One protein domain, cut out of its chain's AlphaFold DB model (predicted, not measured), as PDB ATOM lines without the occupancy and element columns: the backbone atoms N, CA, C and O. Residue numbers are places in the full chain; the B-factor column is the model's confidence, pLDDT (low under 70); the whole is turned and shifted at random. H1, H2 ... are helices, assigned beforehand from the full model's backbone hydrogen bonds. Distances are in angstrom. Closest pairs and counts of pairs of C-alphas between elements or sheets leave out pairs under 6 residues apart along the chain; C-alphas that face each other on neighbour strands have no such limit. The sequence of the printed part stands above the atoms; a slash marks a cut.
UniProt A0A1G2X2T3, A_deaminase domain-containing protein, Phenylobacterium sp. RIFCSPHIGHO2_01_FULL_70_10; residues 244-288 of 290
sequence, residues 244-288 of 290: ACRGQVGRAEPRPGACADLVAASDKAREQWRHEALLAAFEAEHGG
ATOM      1  N   ALA A 244     -29.742 -10.904 -42.940       96.75
ATOM      2  CA  ALA A 244     -30.813 -11.212 -41.995       96.75
ATOM      3  C   ALA A 244     -32.200 -10.706 -42.446       96.75
ATOM      4  O   ALA A 244     -33.214 -11.321 -42.126       96.75
ATOM      5  N   CYS A 245     -32.250  -9.610 -43.208       97.44
ATOM      6  CA  CYS A 245     -33.477  -8.906 -43.594       97.44
ATOM      7  C   CYS A 245     -33.932  -9.177 -45.037       97.44
ATOM      8  O   CYS A 245     -34.899  -8.575 -45.517       97.44
ATOM      9  N   ARG A 246     -33.265 -10.095 -45.751       96.06
ATOM     10  CA  ARG A 246     -33.603 -10.440 -47.138       96.06
ATOM     11  C   ARG A 246     -35.063 -10.904 -47.256       96.06
ATOM     12  O   ARG A 246     -35.512 -11.766 -46.509       96.06
ATOM     13  N   GLY A 247     -35.798 -10.332 -48.213       95.50
ATOM     14  CA  GLY A 247     -37.203 -10.676 -48.484       95.50
ATOM     15  C   GLY A 247     -38.219 -10.126 -47.472       95.50
ATOM     16  O   GLY A 247     -39.397 -10.483 -47.531       95.50
ATOM     17  N   GLN A 248     -37.781  -9.279 -46.535       96.88
ATOM     18  CA  GLN A 248     -38.659  -8.680 -45.528       96.88
ATOM     19  C   GLN A 248     -38.773  -7.153 -45.637       96.88
ATOM     20  O   GLN A 248     -39.735  -6.598 -45.115       96.88
ATOM     21  N   VAL A 249     -37.830  -6.488 -46.314       96.38
ATOM     22  CA  VAL A 249     -37.828  -5.027 -46.511       96.38
ATOM     23  C   VAL A 249     -39.139  -4.555 -47.150       96.38
ATOM     24  O   VAL A 249     -39.638  -5.193 -48.075       96.38
ATOM     25  N   GLY A 250     -39.697  -3.458 -46.632       94.69
ATOM     26  CA  GLY A 250     -40.993  -2.906 -47.046       94.69
ATOM     27  C   GLY A 250     -42.192  -3.426 -46.243       94.69
ATOM     28  O   GLY A 250     -43.301  -2.923 -46.397       94.69
ATOM     29  N   ARG A 251     -42.003  -4.410 -45.353       96.56
ATOM     30  CA  ARG A 251     -43.042  -4.816 -44.393       96.56
ATOM     31  C   ARG A 251     -43.163  -3.790 -43.269       96.56
ATOM     32  O   ARG A 251     -42.160  -3.235 -42.834       96.56
ATOM     33  N   ALA A 252     -44.376  -3.632 -42.735       95.81
ATOM     34  CA  ALA A 252     -44.629  -2.789 -41.566       95.81
ATOM     35  C   ALA A 252     -43.720  -3.160 -40.379       95.81
ATOM     36  O   ALA A 252     -43.119  -2.288 -39.761       95.81
ATOM     37  N   GLU A 253     -43.546  -4.461 -40.126       96.25
ATOM     38  CA  GLU A 253     -42.704  -4.984 -39.050       96.25
ATOM     39  C   GLU A 253     -41.825  -6.148 -39.540       96.25
ATOM     40  O   GLU A 253     -42.252  -6.924 -40.413       96.25
ATOM     41  N   PRO A 254     -40.595  -6.294 -39.008       97.12
ATOM     42  CA  PRO A 254     -39.755  -7.454 -39.280       97.12
ATOM     43  C   PRO A 254     -40.336  -8.695 -38.594       97.12
ATOM     44  O   PRO A 254     -40.916  -8.616 -37.511       97.12
ATOM     45  N   ARG A 255     -40.161  -9.875 -39.197       97.25
ATOM     46  CA  ARG A 255     -40.532 -11.129 -38.522       97.25
ATOM     47  C   ARG A 255     -39.588 -11.383 -37.340       97.25
ATOM     48  O   ARG A 255     -38.407 -11.039 -37.453       97.25
ATOM     49  N   PRO A 256     -40.059 -12.044 -36.263       97.56
ATOM     50  CA  PRO A 256     -39.194 -12.450 -35.159       97.56
ATOM     51  C   PRO A 256     -37.946 -13.201 -35.647       97.56
ATOM     52  O   PRO A 256     -38.043 -14.071 -36.517       97.56
ATOM     53  N   GLY A 257     -36.784 -12.856 -35.089       97.44
ATOM     54  CA  GLY A 257     -35.475 -13.407 -35.448       97.44
ATOM     55  C   GLY A 257     -34.459 -12.326 -35.826       97.44
ATOM     56  O   GLY A 257     -34.665 -11.143 -35.566       97.44
ATOM     57  N   ALA A 258     -33.386 -12.727 -36.512       97.88
ATOM     58  CA  ALA A 258     -32.190 -11.899 -36.698       97.88
ATOM     59  C   ALA A 258     -32.427 -10.515 -37.341       97.88
ATOM     60  O   ALA A 258     -31.697  -9.571 -37.051       97.88
ATOM     61  N   CYS A 259     -33.429 -10.362 -38.219       98.19
ATOM     62  CA  CYS A 259     -33.759  -9.039 -38.760       98.19
ATOM     63  C   CYS A 259     -34.412  -8.136 -37.707       98.19
ATOM     64  O   CYS A 259     -34.050  -6.967 -37.603       98.19
ATOM     65  N   ALA A 260     -35.351  -8.674 -36.921       98.31
ATOM     66  CA  ALA A 260     -35.967  -7.933 -35.826       98.31
ATOM     67  C   ALA A 260     -34.921  -7.531 -34.778       98.31
ATOM     68  O   ALA A 260     -34.943  -6.392 -34.321       98.31
ATOM     69  N   ASP A 261     -33.957  -8.410 -34.487       98.25
ATOM     70  CA  ASP A 261     -32.854  -8.115 -33.566       98.25
ATOM     71  C   ASP A 261     -31.974  -6.964 -34.080       98.25
ATOM     72  O   ASP A 261     -31.686  -6.028 -33.336       98.25
ATOM     73  N   LEU A 262     -31.613  -6.969 -35.373       98.00
ATOM     74  CA  LEU A 262     -30.870  -5.869 -36.005       98.00
ATOM     75  C   LEU A 262     -31.647  -4.543 -35.933       98.00
ATOM     76  O   LEU A 262     -31.102  -3.520 -35.517       98.00
ATOM     77  N   VAL A 263     -32.925  -4.561 -36.321       98.06
ATOM     78  CA  VAL A 263     -33.807  -3.383 -36.310       98.06
ATOM     79  C   VAL A 263     -34.030  -2.862 -34.885       98.06
ATOM     80  O   VAL A 263     -34.179  -1.659 -34.690       98.06
ATOM     81  N   ALA A 264     -34.018  -3.729 -33.870       97.75
ATOM     82  CA  ALA A 264     -34.120  -3.333 -32.468       97.75
ATOM     83  C   ALA A 264     -32.795  -2.768 -31.917       97.75
ATOM     84  O   ALA A 264     -32.811  -1.783 -31.176       97.75
ATOM     85  N   ALA A 265     -31.648  -3.326 -32.306       97.31
ATOM     86  CA  ALA A 265     -30.343  -2.948 -31.760       97.31
ATOM     87  C   ALA A 265     -29.702  -1.715 -32.427       97.31
ATOM     88  O   ALA A 265     -28.898  -1.036 -31.790       97.31
ATOM     89  N   SER A 266     -30.046  -1.402 -33.681       97.94
ATOM     90  CA  SER A 266     -29.433  -0.309 -34.448       97.94
ATOM     91  C   SER A 266     -30.401   0.851 -34.699       97.94
ATOM     92  O   SER A 266     -31.454   0.668 -35.312       97.94
ATOM     93  N   ASP A 267     -30.022   2.065 -34.278       97.31
ATOM     94  CA  ASP A 267     -30.768   3.296 -34.588       97.31
ATOM     95  C   ASP A 267     -30.878   3.490 -36.106       97.31
ATOM     96  O   ASP A 267     -31.944   3.833 -36.619       97.31
ATOM     97  N   LYS A 268     -29.791   3.218 -36.837       98.06
ATOM     98  CA  LYS A 268     -29.758   3.348 -38.294       98.06
ATOM     99  C   LYS A 268     -30.664   2.331 -38.987       98.06
ATOM    100  O   LYS A 268     -31.467   2.722 -39.833       98.06
ATOM    101  N   ALA A 269     -30.573   1.047 -38.630       98.25
ATOM    102  CA  ALA A 269     -31.418   0.015 -39.237       98.25
ATOM    103  C   ALA A 269     -32.902   0.255 -38.942       98.25
ATOM    104  O   ALA A 269     -33.739   0.018 -39.809       98.25
ATOM    105  N   ARG A 270     -33.226   0.765 -37.749       97.94
ATOM    106  CA  ARG A 270     -34.589   1.112 -37.344       97.94
ATOM    107  C   ARG A 270     -35.210   2.195 -38.213       97.94
ATOM    108  O   ARG A 270     -36.304   1.991 -38.737       97.94
ATOM    109  N   GLU A 271     -34.520   3.318 -38.398       98.12
ATOM    110  CA  GLU A 271     -35.044   4.404 -39.235       98.12
ATOM    111  C   GLU A 271     -35.075   4.013 -40.717       98.12
ATOM    112  O   GLU A 271     -36.034   4.337 -41.416       98.12
ATOM    113  N   GLN A 272     -34.095   3.239 -41.195       98.38
ATOM    114  CA  GLN A 272     -34.133   2.694 -42.555       98.38
ATOM    115  C   GLN A 272     -35.297   1.719 -42.755       98.38
ATOM    116  O   GLN A 272     -35.997   1.817 -43.756       98.38
ATOM    117  N   TRP A 273     -35.555   0.817 -41.806       98.38
ATOM    118  CA  TRP A 273     -36.696  -0.098 -41.873       98.38
ATOM    119  C   TRP A 273     -38.016   0.662 -41.953       98.38
ATOM    120  O   TRP A 273     -38.843   0.403 -42.826       98.38
ATOM    121  N   ARG A 274     -38.185   1.640 -41.059       97.38
ATOM    122  CA  ARG A 274     -39.369   2.488 -41.029       97.38
ATOM    123  C   ARG A 274     -39.551   3.256 -42.335       97.38
ATOM    124  O   ARG A 274     -40.669   3.317 -42.837       97.38
ATOM    125  N   HIS A 275     -38.476   3.808 -42.892       97.56
ATOM    126  CA  HIS A 275     -38.517   4.472 -44.189       97.56
ATOM    127  C   HIS A 275     -38.984   3.531 -45.299       97.56
ATOM    128  O   HIS A 275     -39.902   3.885 -46.028       97.56
ATOM    129  N   GLU A 276     -38.421   2.324 -45.403       98.19
ATOM    130  CA  GLU A 276     -38.823   1.368 -46.443       98.19
ATOM    131  C   GLU A 276     -40.283   0.918 -46.286       98.19
ATOM    132  O   GLU A 276     -40.980   0.753 -47.284       98.19
ATOM    133  N   ALA A 277     -40.780   0.763 -45.054       97.44
ATOM    134  CA  ALA A 277     -42.188   0.457 -44.799       97.44
ATOM    135  C   ALA A 277     -43.121   1.601 -45.240       97.44
ATOM    136  O   ALA A 277     -44.131   1.360 -45.903       97.44
ATOM    137  N   LEU A 278     -42.775   2.850 -44.904       95.69
ATOM    138  CA  LEU A 278     -43.537   4.037 -45.308       95.69
ATOM    139  C   LEU A 278     -43.489   4.255 -46.823       95.69
ATOM    140  O   LEU A 278     -44.508   4.577 -47.428       95.69
ATOM    141  N   LEU A 279     -42.326   4.044 -47.437       96.50
ATOM    142  CA  LEU A 279     -42.137   4.150 -48.876       96.50
ATOM    143  C   LEU A 279     -42.962   3.096 -49.622       96.50
ATOM    144  O   LEU A 279     -43.646   3.438 -50.580       96.50
ATOM    145  N   ALA A 280     -42.970   1.846 -49.150       96.75
ATOM    146  CA  ALA A 280     -43.791   0.789 -49.736       96.75
ATOM    147  C   ALA A 280     -45.295   1.100 -49.639       96.75
ATOM    148  O   ALA A 280     -46.031   0.873 -50.597       96.75
ATOM    149  N   ALA A 281     -45.754   1.655 -48.510       95.75
ATOM    150  CA  ALA A 281     -47.139   2.096 -48.357       95.75
ATOM    151  C   ALA A 281     -47.478   3.254 -49.313       95.75
ATOM    152  O   ALA A 281     -48.495   3.201 -50.005       95.75
ATOM    153  N   PHE A 282     -46.597   4.255 -49.404       95.12
ATOM    154  CA  PHE A 282     -46.742   5.378 -50.328       95.12
ATOM    155  C   PHE A 282     -46.830   4.909 -51.787       95.12
ATOM    156  O   PHE A 282     -47.731   5.325 -52.516       95.12
ATOM    157  N   GLU A 283     -45.932   4.014 -52.210       95.56
ATOM    158  CA  GLU A 283     -45.913   3.458 -53.566       95.56
ATOM    159  C   GLU A 283     -47.126   2.564 -53.849       95.56
ATOM    160  O   GLU A 283     -47.634   2.576 -54.966       95.56
ATOM    161  N   ALA A 284     -47.641   1.826 -52.863       95.25
ATOM    162  CA  ALA A 284     -48.875   1.059 -53.031       95.25
ATOM    163  C   ALA A 284     -50.101   1.968 -53.240       95.25
ATOM    164  O   ALA A 284     -50.990   1.634 -54.020       95.25
ATOM    165  N   GLU A 285     -50.140   3.123 -52.571       95.56
ATOM    166  CA  GLU A 285     -51.236   4.090 -52.680       95.56
ATOM    167  C   GLU A 285     -51.166   4.931 -53.972       95.56
ATOM    168  O   GLU A 285     -52.196   5.201 -54.596       95.56
ATOM    169  N   HIS A 286     -49.961   5.320 -54.401       91.56
ATOM    170  CA  HIS A 286     -49.759   6.303 -55.474       91.56
ATOM    171  C   HIS A 286     -49.105   5.736 -56.745       91.56
ATOM    172  O   HIS A 286     -49.216   6.335 -57.814       91.56
ATOM    173  N   GLY A 287     -48.443   4.580 -56.673       74.31
ATOM    174  CA  GLY A 287     -47.639   4.017 -57.765       74.31
ATOM    175  C   GLY A 287     -48.446   3.486 -58.952       74.31
ATOM    176  O   GLY A 287     -47.903   3.371 -60.048       74.31
ATOM    177  N   GLY A 288     -49.740   3.209 -58.765       58.25
ATOM    178  CA  GLY A 288     -50.658   2.777 -59.827       58.25
ATOM    179  C   GLY A 288     -51.337   3.909 -60.607       58.25
ATOM    180  O   GLY A 288     -52.164   3.617 -61.464       58.25
TER     181      GLY A 288
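What this domain is: This is residues 244 to 288 of the 290 residues of the protein "A_deaminase domain-containing protein" of Phenylobacterium sp. RIFCSPHIGHO2_01_FULL_70_10 (UniProt A0A1G2X2T3). A long helix, H2, and a short one, H1, meet near their ends as an L, and the long loop of residues 244 to 257 folds into the angle between them. Residues 282 to 288, of which 282 to 286 belong to H2, stick out at the far end. The printed part has 45 residues with two named helices, H1 then H2, and no named strand; the class is all helix. It is only just compact, close to loose, with a radius of gyration of the C-alphas of 10.9 A, and spans 34 by 19 by 12 A.

How they stand to each other: H2, residues 267 to 286, and H1, residues 258 to 265, touch only at the corner by their tight link, H2 with residues 269 to 273 alone. The closest C-alphas are those of Val 263 and Arg 270, 4.7 A apart. The helices stand at a steep tilt of 67 degrees, opposite ways. In both, every O i to N i+4 pair is within hydrogen-bond range.

Where its parts are: H2 measures 28.4 A from C-alpha 267 at (-30.768, 3.296, -34.588) to C-alpha 286 at (-49.759, 6.303, -55.474). H1 measures 10.4 A and begins at C-alpha 258, (-32.190, -11.899, -36.698).

The domain as a whole: The C-alphas farthest apart, of Ala 265 and Gly 288, are 35.1 A apart. The printed part has no cut. Mean pLDDT of the printed part is 95.6; residue 288 is under 70.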